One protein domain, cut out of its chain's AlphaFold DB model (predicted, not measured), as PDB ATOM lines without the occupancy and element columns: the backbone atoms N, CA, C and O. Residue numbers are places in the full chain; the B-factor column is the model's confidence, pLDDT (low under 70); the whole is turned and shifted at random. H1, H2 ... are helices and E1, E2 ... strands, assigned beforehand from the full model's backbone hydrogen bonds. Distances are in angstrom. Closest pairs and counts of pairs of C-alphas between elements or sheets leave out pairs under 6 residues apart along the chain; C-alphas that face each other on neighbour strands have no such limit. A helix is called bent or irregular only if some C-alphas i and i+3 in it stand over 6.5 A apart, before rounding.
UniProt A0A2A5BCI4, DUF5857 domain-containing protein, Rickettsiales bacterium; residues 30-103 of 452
ATOM      1  N   THR A  30     145.033 204.912 204.527       96.62
ATOM      2  CA  THR A  30     145.189 204.278 203.211       96.62
ATOM      3  C   THR A  30     145.738 202.864 203.360       96.62
ATOM      4  O   THR A  30     146.893 202.697 203.753       96.62
ATOM      5  N   LEU A  31     144.951 201.859 202.966       96.19
ATOM      6  CA  LEU A  31     145.361 200.453 203.032       96.19
ATOM      7  C   LEU A  31     146.586 200.191 202.141       96.19
ATOM      8  O   LEU A  31     146.570 200.464 200.934       96.19
ATOM      9  N   LYS A  32     147.663 199.661 202.727       96.50
ATOM     10  CA  LYS A  32     148.896 199.358 201.988       96.50
ATOM     11  C   LYS A  32     148.681 198.169 201.053       96.50
ATOM     12  O   LYS A  32     147.974 197.221 201.384       96.50
ATOM     13  N   HIS A  33     149.324 198.225 199.887       96.75
ATOM     14  CA  HIS A  33     149.303 197.170 198.862       96.75
ATOM     15  C   HIS A  33     147.919 196.855 198.273       96.75
ATOM     16  O   HIS A  33     147.749 195.856 197.577       96.75
ATOM     17  N   PHE A  34     146.946 197.737 198.500       97.44
ATOM     18  CA  PHE A  34     145.597 197.615 197.973       97.44
ATOM     19  C   PHE A  34     145.361 198.565 196.795       97.44
ATOM     20  O   PHE A  34     145.625 199.768 196.887       97.44
ATOM     21  N   CYS A  35     144.776 198.045 195.720       97.50
ATOM     22  CA  CYS A  35     144.251 198.844 194.618       97.50
ATOM     23  C   CYS A  35     143.031 198.157 194.008       97.50
ATOM     24  O   CYS A  35     143.117 196.978 193.691       97.50
ATOM     25  N   ALA A  36     141.927 198.879 193.803       96.44
ATOM     26  CA  ALA A  36     140.704 198.325 193.215       96.44
ATOM     27  C   ALA A  36     140.197 199.157 192.019       96.44
ATOM     28  O   ALA A  36     140.545 200.340 191.907       96.44
ATOM     29  N   PRO A  37     139.351 198.584 191.135       94.50
ATOM     30  CA  PRO A  37     138.694 199.323 190.057       94.50
ATOM     31  C   PRO A  37     137.930 200.552 190.565       94.50
ATOM     32  O   PRO A  37     137.433 200.567 191.693       94.50
ATOM     33  N   ILE A  38     137.816 201.590 189.736       90.19
ATOM     34  CA  ILE A  38     137.058 202.818 190.043       90.19
ATOM     35  C   ILE A  38     135.563 202.491 190.243       90.19
ATOM     36  O   ILE A  38     135.039 201.564 189.619       90.19
ATOM     37  N   ASN A  39     134.870 203.241 191.108       78.19
ATOM     38  CA  ASN A  39     133.435 203.060 191.372       78.19
ATOM     39  C   ASN A  39     132.579 202.979 190.091       78.19
ATOM     40  O   ASN A  39     132.823 203.678 189.109       78.19
ATOM     41  N   GLY A  40     131.558 202.115 190.112       70.50
ATOM     42  CA  GLY A  40     130.668 201.861 188.968       70.50
ATOM     43  C   GLY A  40     131.214 200.865 187.936       70.50
ATOM     44  O   GLY A  40     130.462 200.407 187.077       70.50
ATOM     45  N   VAL A  41     132.485 200.466 188.046       65.81
ATOM     46  CA  VAL A  41     133.105 199.431 187.214       65.81
ATOM     47  C   VAL A  41     133.451 198.233 188.100       65.81
ATOM     48  O   VAL A  41     134.242 198.344 189.032       65.81
ATOM     49  N   LEU A  42     132.853 197.070 187.821       74.12
ATOM     50  CA  LEU A  42     133.228 195.774 188.418       74.12
ATOM     51  C   LEU A  42     133.144 195.670 189.963       74.12
ATOM     52  O   LEU A  42     133.845 194.846 190.541       74.12
ATOM     53  N   GLY A  43     132.304 196.464 190.638       82.31
ATOM     54  CA  GLY A  43     132.091 196.334 192.091       82.31
ATOM     55  C   GLY A  43     133.232 196.874 192.965       82.31
ATOM     56  O   GLY A  43     133.407 196.428 194.095       82.31
ATOM     57  N   GLY A  44     134.024 197.832 192.464       88.75
ATOM     58  CA  GLY A  44     135.167 198.392 193.198       88.75
ATOM     59  C   GLY A  44     134.833 198.954 194.587       88.75
ATOM     60  O   GLY A  44     135.644 198.824 195.501       88.75
ATOM     61  N   GLU A  45     133.650 199.547 194.789       93.75
ATOM     62  CA  GLU A  45     133.230 200.033 196.115       93.75
ATOM     63  C   GLU A  45     133.049 198.887 197.117       93.75
ATOM     64  O   GLU A  45     133.544 198.978 198.240       93.75
ATOM     65  N   ASP A  46     132.404 197.794 196.703       94.19
ATOM     66  CA  ASP A  46     132.146 196.642 197.570       94.19
ATOM     67  C   ASP A  46     133.459 196.000 198.029       94.19
ATOM     68  O   ASP A  46     133.624 195.727 199.217       94.19
ATOM     69  N   ILE A  47     134.436 195.868 197.122       94.81
ATOM     70  CA  ILE A  47     135.782 195.368 197.445       94.81
ATOM     71  C   ILE A  47     136.473 196.299 198.452       94.81
ATOM     72  O   ILE A  47     137.056 195.843 199.433       94.81
ATOM     73  N   ARG A  48     136.403 197.620 198.250       95.81
ATOM     74  CA  ARG A  48     136.990 198.593 199.190       95.81
ATOM     75  C   ARG A  48     136.353 198.502 200.575       95.81
ATOM     76  O   ARG A  48     137.063 198.488 201.579       95.81
ATOM     77  N   ARG A  49     135.025 198.393 200.626       96.25
ATOM     78  CA  ARG A  49     134.259 198.224 201.865       96.25
ATOM     79  C   ARG A  49     134.627 196.937 202.588       96.25
ATOM     80  O   ARG A  49     134.854 196.965 203.797       96.25
ATOM     81  N   GLU A  50     134.736 195.842 201.848       96.12
ATOM     82  CA  GLU A  50     135.165 194.549 202.366       96.12
ATOM     83  C   GLU A  50     136.563 194.631 202.990       96.12
ATOM     84  O   GLU A  50     136.744 194.234 204.141       96.12
ATOM     85  N   TYR A  51     137.544 195.188 202.274       96.56
ATOM     86  CA  TYR A  51     138.927 195.244 202.749       96.56
ATOM     87  C   TYR A  51     139.126 196.203 203.928       96.56
ATOM     88  O   TYR A  51     139.878 195.862 204.841       96.56
ATOM     89  N   CYS A  52     138.408 197.331 203.993       96.94
ATOM     90  CA  CYS A  52     138.388 198.138 205.220       96.94
ATOM     91  C   CYS A  52     137.863 197.331 206.414       96.94
ATOM     92  O   CYS A  52     138.446 197.383 207.494       96.94
ATOM     93  N   GLY A  53     136.810 196.530 206.220       96.12
ATOM     94  CA  GLY A  53     136.257 195.666 207.266       96.12
ATOM     95  C   GLY A  53     137.222 194.584 207.774       96.12
ATOM     96  O   GLY A  53     137.013 194.054 208.867       96.12
ATOM     97  N   ARG A  54     138.289 194.275 207.020       96.56
ATOM     98  CA  ARG A  54     139.313 193.285 207.388       96.56
ATOM     99  C   ARG A  54     140.432 193.839 208.282       96.56
ATOM    100  O   ARG A  54     141.017 193.039 209.001       96.56
ATOM    101  N   ILE A  55     140.699 195.156 208.287       94.62
ATOM    102  CA  ILE A  55     141.782 195.787 209.088       94.62
ATOM    103  C   ILE A  55     141.609 195.494 210.585       94.62
ATOM    104  O   ILE A  55     142.554 195.213 211.307       94.62
ATOM    105  N   GLY A  56     140.371 195.512 211.057       92.38
ATOM    106  CA  GLY A  56     140.008 195.145 212.415       92.38
ATOM    107  C   GLY A  56     138.516 194.906 212.419       92.38
ATOM    108  O   GLY A  56     137.747 195.853 212.264       92.38
ATOM    109  N   SER A  57     138.106 193.640 212.518       94.56
ATOM    110  CA  SER A  57     136.700 193.259 212.345       94.56
ATOM    111  C   SER A  57     135.794 194.085 213.268       94.56
ATOM    112  O   SER A  57     135.910 194.006 214.494       94.56
ATOM    113  N   GLY A  58     134.929 194.904 212.663       94.12
ATOM    114  CA  GLY A  58     133.995 195.797 213.353       94.12
ATOM    115  C   GLY A  58     134.540 197.175 213.754       94.12
ATOM    116  O   GLY A  58     133.731 198.020 214.122       94.12
ATOM    117  N   GLU A  59     135.845 197.431 213.643       94.19
ATOM    118  CA  GLU A  59     136.483 198.684 214.087       94.19
ATOM    119  C   GLU A  59     136.629 199.738 212.991       94.19
ATOM    120  O   GLU A  59     136.732 200.927 213.286       94.19
ATOM    121  N   TRP A  60     136.627 199.310 211.731       94.94
ATOM    122  CA  TRP A  60     136.903 200.160 210.578       94.94
ATOM    123  C   TRP A  60     135.721 200.203 209.615       94.94
ATOM    124  O   TRP A  60     134.952 199.245 209.485       94.94
ATOM    125  N   GLU A  61     135.581 201.327 208.927       95.25
ATOM    126  CA  GLU A  61     134.609 201.531 207.864       95.25
ATOM    127  C   GLU A  61     135.232 202.203 206.644       95.25
ATOM    128  O   GLU A  61     136.287 202.831 206.708       95.25
ATOM    129  N   TYR A  62     134.578 202.019 205.503       96.19
ATOM    130  CA  TYR A  62     134.969 202.648 204.253       96.19
ATOM    131  C   TYR A  62     134.570 204.120 204.246       96.19
ATOM    132  O   TYR A  62     133.394 204.430 204.432       96.19
ATOM    133  N   GLN A  63     135.543 204.991 203.980       95.69
ATOM    134  CA  GLN A  63     135.361 206.441 203.963       95.69
ATOM    135  C   GLN A  63     135.395 207.028 202.547       95.69
ATOM    136  O   GLN A  63     134.767 208.053 202.284       95.69
ATOM    137  N   GLY A  64     136.095 206.384 201.612       95.25
ATOM    138  CA  GLY A  64     136.156 206.855 200.232       95.25
ATOM    139  C   GLY A  64     137.284 206.253 199.402       95.25
ATOM    140  O   GLY A  64     138.037 205.377 199.838       95.25
ATOM    141  N   GLU A  65     137.401 206.742 198.169       96.06
ATOM    142  CA  GLU A  65     138.518 206.418 197.285       96.06
ATOM    143  C   GLU A  65     139.766 207.219 197.681       96.06
ATOM    144  O   GLU A  65     139.699 208.422 197.930       96.06
ATOM    145  N   GLY A  66     140.917 206.551 197.708       95.50
ATOM    146  CA  GLY A  66     142.212 207.182 197.945       95.50
ATOM    147  C   GLY A  66     142.901 207.639 196.658       95.50
ATOM    148  O   GLY A  66     142.290 207.816 195.601       95.50
ATOM    149  N   GLY A  67     144.225 207.795 196.735       96.25
ATOM    150  CA  GLY A  67     145.060 208.123 195.575       96.25
ATOM    151  C   GLY A  67     144.929 207.119 194.417       96.25
ATOM    152  O   GLY A  67     144.457 205.993 194.584       96.25
ATOM    153  N   SER A  68     145.353 207.529 193.221       96.69
ATOM    154  CA  SER A  68     145.448 206.633 192.059       96.69
ATOM    155  C   SER A  68     146.479 205.523 192.281       96.69
ATOM    156  O   SER A  68     147.520 205.753 192.899       96.69
ATOM    157  N   CYS A  69     146.209 204.347 191.730       97.38
ATOM    158  CA  CYS A  69     147.098 203.184 191.724       97.38
ATOM    159  C   CYS A  69     146.836 202.341 190.466       97.38
ATOM    160  O   CYS A  69     145.972 202.701 189.659       97.38
ATOM    161  N   ASN A  70     147.561 201.233 190.288       96.88
ATOM    162  CA  ASN A  70     147.205 200.228 189.289       96.88
ATOM    163  C   ASN A  70     146.914 198.908 189.996       96.88
ATOM    164  O   ASN A  70     147.710 198.469 190.820       96.88
ATOM    165  N   TYR A  71     145.777 198.292 189.694       94.81
ATOM    166  CA  TYR A  71     145.433 196.979 190.218       94.81
ATOM    167  C   TYR A  71     145.826 195.896 189.219       94.81
ATOM    168  O   TYR A  71     145.772 196.104 188.007       94.81
ATOM    169  N   ASN A  72     146.202 194.729 189.721       92.62
ATOM    170  CA  ASN A  72     146.493 193.563 188.895       92.62
ATOM    171  C   ASN A  72     145.193 193.018 188.268       92.62
ATOM    172  O   ASN A  72     144.285 192.621 188.988       92.62
ATOM    173  N   ASP A  73     145.052 192.970 186.945       93.25
ATOM    174  CA  ASP A  73     143.832 192.443 186.305       93.25
ATOM    175  C   ASP A  73     143.550 190.961 186.616       93.25
ATOM    176  O   ASP A  73     142.383 190.555 186.674       93.25
ATOM    177  N   CYS A  74     144.600 190.190 186.908       93.75
ATOM    178  CA  CYS A  74     144.525 188.832 187.434       93.75
ATOM    179  C   CYS A  74     144.157 188.787 188.926       93.75
ATOM    180  O   CYS A  74     143.599 187.790 189.379       93.75
ATOM    181  N   ASN A  75     144.454 189.845 189.691       92.19
ATOM    182  CA  ASN A  75     144.148 189.969 191.117       92.19
ATOM    183  C   ASN A  75     143.656 191.390 191.465       92.19
ATOM    184  O   ASN A  75     144.429 192.273 191.845       92.19
ATOM    185  N   LYS A  76     142.344 191.612 191.319       90.31
ATOM    186  CA  LYS A  76     141.723 192.947 191.198       90.31
ATOM    187  C   LYS A  76     141.767 193.843 192.444       90.31
ATOM    188  O   LYS A  76     141.142 194.898 192.433       90.31
ATOM    189  N   TYR A  77     142.450 193.428 193.503       92.94
ATOM    190  CA  TYR A  77     142.598 194.174 194.755       92.94
ATOM    191  C   TYR A  77     144.065 194.448 195.126       92.94
ATOM    192  O   TYR A  77     144.331 195.068 196.154       92.94
ATOM    193  N   GLN A  78     145.022 193.998 194.312       95.00
ATOM    194  CA  GLN A  78     146.452 194.091 194.592       95.00
ATOM    195  C   GLN A  78     147.095 195.286 193.878       95.00
ATOM    196  O   GLN A  78     146.972 195.402 192.659       95.00
ATOM    197  N   ASP A  79     147.800 196.143 194.622       95.25
ATOM    198  CA  ASP A  79     148.557 197.285 194.079       95.25
ATOM    199  C   ASP A  79     149.816 196.807 193.337       95.25
ATOM    200  O   ASP A  79     150.651 196.094 193.905       95.25
ATOM    201  N   VAL A  80     149.948 197.191 192.067       95.12
ATOM    202  CA  VAL A  80     151.043 196.789 191.175       95.12
ATOM    203  C   VAL A  80     151.614 197.968 190.392       95.12
ATOM    204  O   VAL A  80     150.978 199.011 190.220       95.12
ATOM    205  N   ASP A  81     152.828 197.796 189.870       94.31
ATOM    206  CA  ASP A  81     153.427 198.776 188.966       94.31
ATOM    207  C   ASP A  81     152.680 198.797 187.615       94.31
ATOM    208  O   ASP A  81     152.027 197.832 187.212       94.31
ATOM    209  N   SER A  82     152.777 199.908 186.883       92.69
ATOM    210  CA  SER A  82     152.188 200.013 185.542       92.69
ATOM    211  C   SER A  82     152.853 199.049 184.552       92.69
ATOM    212  O   SER A  82     154.080 198.945 184.526       92.69
ATOM    213  N   GLY A  83     152.066 198.437 183.665       91.94
ATOM    214  CA  GLY A  83     152.550 197.537 182.611       91.94
ATOM    215  C   GLY A  83     151.995 196.121 182.742       91.94
ATOM    216  O   GLY A  83     151.160 195.855 183.599       91.94
ATOM    217  N   CYS A  84     152.443 195.212 181.874       93.00
ATOM    218  CA  CYS A  84     151.993 193.820 181.867       93.00
ATOM    219  C   CYS A  84     153.140 192.867 182.202       93.00
ATOM    220  O   CYS A  84     154.227 192.966 181.629       93.00
ATOM    221  N   CYS A  85     152.879 191.913 183.089       91.00
ATOM    222  CA  CYS A  85     153.811 190.870 183.478       91.00
ATOM    223  C   CYS A  85     153.124 189.506 183.467       91.00
ATOM    224  O   CYS A  85     152.089 189.321 184.096       91.00
ATOM    225  N   SER A  86     153.692 188.548 182.729       90.50
ATOM    226  CA  SER A  86     153.151 187.183 182.601       90.50
ATOM    227  C   SER A  86     151.670 187.115 182.199       90.50
ATOM    228  O   SER A  86     150.951 186.218 182.623       90.50
ATOM    229  N   GLY A  87     151.215 188.057 181.369       90.88
ATOM    230  CA  GLY A  87     149.819 188.125 180.922       90.88
ATOM    231  C   GLY A  87     148.869 188.840 181.883       90.88
ATOM    232  O   GLY A  87     147.710 188.997 181.530       90.88
ATOM    233  N   CYS A  88     149.363 189.309 183.031       93.94
ATOM    234  CA  CYS A  88     148.618 190.138 183.968       93.94
ATOM    235  C   CYS A  88     149.051 191.600 183.842       93.94
ATOM    236  O   CYS A  88     150.243 191.905 183.916       93.94
ATOM    237  N   CYS A  89     148.111 192.509 183.629       94.44
ATOM    238  CA  CYS A  89     148.354 193.926 183.420       94.44
ATOM    239  C   CYS A  89     147.890 194.764 184.612       94.44
ATOM    240  O   CYS A  89     146.811 194.557 185.163       94.44
ATOM    241  N   GLY A  90     148.694 195.762 184.978       95.25
ATOM    242  CA  GLY A  90     148.281 196.830 185.877       95.25
ATOM    243  C   GLY A  90     147.250 197.724 185.188       95.25
ATOM    244  O   GLY A  90     147.580 198.418 184.224       95.25
ATOM    245  N   ILE A  91     146.012 197.714 185.678       95.31
ATOM    246  CA  ILE A  91     144.913 198.562 185.202       95.31
ATOM    247  C   ILE A  91     144.698 199.703 186.192       95.31
ATOM    248  O   ILE A  91     144.753 199.499 187.400       95.31
ATOM    249  N   SER A  92     144.420 200.908 185.690       96.00
ATOM    250  CA  SER A  92     144.173 202.072 186.543       96.00
ATOM    251  C   SER A  92     143.038 201.821 187.544       96.00
ATOM    252  O   SER A  92     141.934 201.414 187.175       96.00
ATOM    253  N   GLY A  93     143.319 202.100 188.814       96.00
ATOM    254  CA  GLY A  93     142.395 201.967 189.930       96.00
ATOM    255  C   GLY A  93     142.590 203.055 190.981       96.00
ATOM    256  O   GLY A  93     143.305 204.046 190.782       96.00
ATOM    257  N   ARG A  94     141.935 202.865 192.125       97.25
ATOM    258  CA  ARG A  94     142.056 203.740 193.295       97.25
ATOM    259  C   ARG A  94     142.344 202.925 194.541       97.25
ATOM    260  O   ARG A  94     141.831 201.816 194.718       97.25
ATOM    261  N   LYS A  95     143.134 203.524 195.426       97.50
ATOM    262  CA  LYS A  95     143.336 203.022 196.782       97.50
ATOM    263  C   LYS A  95     142.038 203.147 197.576       97.50
ATOM    264  O   LYS A  95     141.066 203.756 197.119       97.50
ATOM    265  N   VAL A  96     142.027 202.587 198.775       96.81
ATOM    266  CA  VAL A  96     140.918 202.740 199.713       96.81
ATOM    267  C   VAL A  96     141.326 203.623 200.880       96.81
ATOM    268  O   VAL A  96     142.437 203.482 201.389       96.81
ATOM    269  N   LEU A  97     140.428 204.525 201.274       96.31
ATOM    270  CA  LEU A  97     140.485 205.251 202.535       96.31
ATOM    271  C   LEU A  97     139.537 204.574 203.521       96.31
ATOM    272  O   LEU A  97     138.332 204.465 203.272       96.31
ATOM    273  N   CYS A  98     140.099 204.105 204.626       95.62
ATOM    274  CA  CYS A  98     139.373 203.504 205.730       95.62
ATOM    275  C   CYS A  98     139.430 204.439 206.933       95.62
ATOM    276  O   CYS A  98     140.472 205.026 207.213       95.62
ATOM    277  N   LYS A  99     138.332 204.541 207.671       93.44
ATOM    278  CA  LYS A  99     138.255 205.328 208.899       93.44
ATOM    279  C   LYS A  99     137.887 204.431 210.069       93.44
ATOM    280  O   LYS A  99     137.070 203.519 209.925       93.44
ATOM    281  N   ARG A 100     138.503 204.664 211.226       93.25
ATOM    282  CA  ARG A 100     138.163 203.935 212.445       93.25
ATOM    283  C   ARG A 100     136.850 204.473 213.010       93.25
ATOM    284  O   ARG A 100     136.713 205.672 213.237       93.25
ATOM    285  N   LYS A 101     135.900 203.578 213.261       92.44
ATOM    286  CA  LYS A 101     134.587 203.896 213.837       92.44
ATOM    287  C   LYS A 101     134.422 203.437 215.282       92.44
ATOM    288  O   LYS A 101     133.571 203.967 215.987       92.44
ATOM    289  N   SER A 102     135.207 202.459 215.733       92.62
ATOM    290  CA  SER A 102     135.144 201.975 217.113       92.62
ATOM    291  C   SER A 102     136.468 201.379 217.595       92.62
ATOM    292  O   SER A 102     137.351 201.021 216.809       92.62
ATOM    293  N   TYR A 103     136.572 201.288 218.920       93.69
ATOM    294  CA  TYR A 103     137.567 200.509 219.647       93.69
ATOM    295  C   TYR A 103     136.834 199.374 220.344       93.69
ATOM    296  O   TYR A 103     135.866 199.624 221.062       93.69
TER     297      TYR A 103
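Overview. This is residues 30 to 103 of the 452 residues of the protein "DUF5857 domain-containing protein" of Rickettsiales bacterium (UniProt A0A2A5BCI4). Two long, bent antiparallel strands, E1 and E4, run side by side as a strongly twisted ribbon through the middle of this domain, with the short strand E2 folded back beside the last part of E1 and the small strand E3 beside the start of E4 at one far end. The single helix H1 packs beside E1 and E4, at the level of the sheet, and the four strands together are curled like part of a barrel. The printed part has 74 residues, with one named helix and four named strands in the order H1, E1, E2, E3, E4; the sheet order is E2, E1, E4, E3, all antiparallel, and the class is mixed, helices and strands. The whole is compact, with a radius of gyration of the C-alphas of 12.3 A, yet only just elongated in outline, spanning 42 by 21 by 17 A.

Along the chain. E1, residues 60 to 72, measures 24.6 A from first to last C-alpha and bends by 97 degrees at residue 68. E4, residues 88 to 100, measures 33.3 A, bends by 67 degrees at residue 92 and ends at C-alpha 100 at (138.163, 203.935, 212.445). E2 is residues 75 to 80, 9.7 A, and E3 is residues 83 to 85, 6.8 A. H1, residues 44 to 55, is 17.4 A long and begins at C-alpha 44 at (135.167, 198.392, 193.198).

Arrangement. The inner strands E1 and E4 are antiparallel, at 162 degrees between their directions, with N 61 and O 99 at 2.8 A and N 93 and O 69 at 2.8 A, within hydrogen-bond range. The edge strand E2 forms a hairpin with E1, with N 80 and O 70 at 2.9 A. The edge strand E3 forms a hairpin with E4, with N 90 and O 83 at 2.8 A. The pairing of E4 is staggered: residues 88 to 90 pair with E3 and residues 90 to 100 with E1. E3 is apart from E1. H1 is on the sheet, at the sheet's level, with a height over the sheet of 3.3 A. Its closest C-alphas to E1 are those of Arg 49 and Tyr 62, 5.1 A, and to E4 those of Cys 52 and Cys 98, 5.5 A. In H1, 7 of 8 O i to N i+4 pairs are within hydrogen-bond range.

Size, cuts and confidence. The two C-alphas farthest apart are those of Gly 87 and Tyr 103, 42.5 A. The printed part has no cut, and the four links between named elements are tight. Residues 30 to 43 hold no named element. The mean pLDDT of the printed part is 93.3, and residue 41 is under 70.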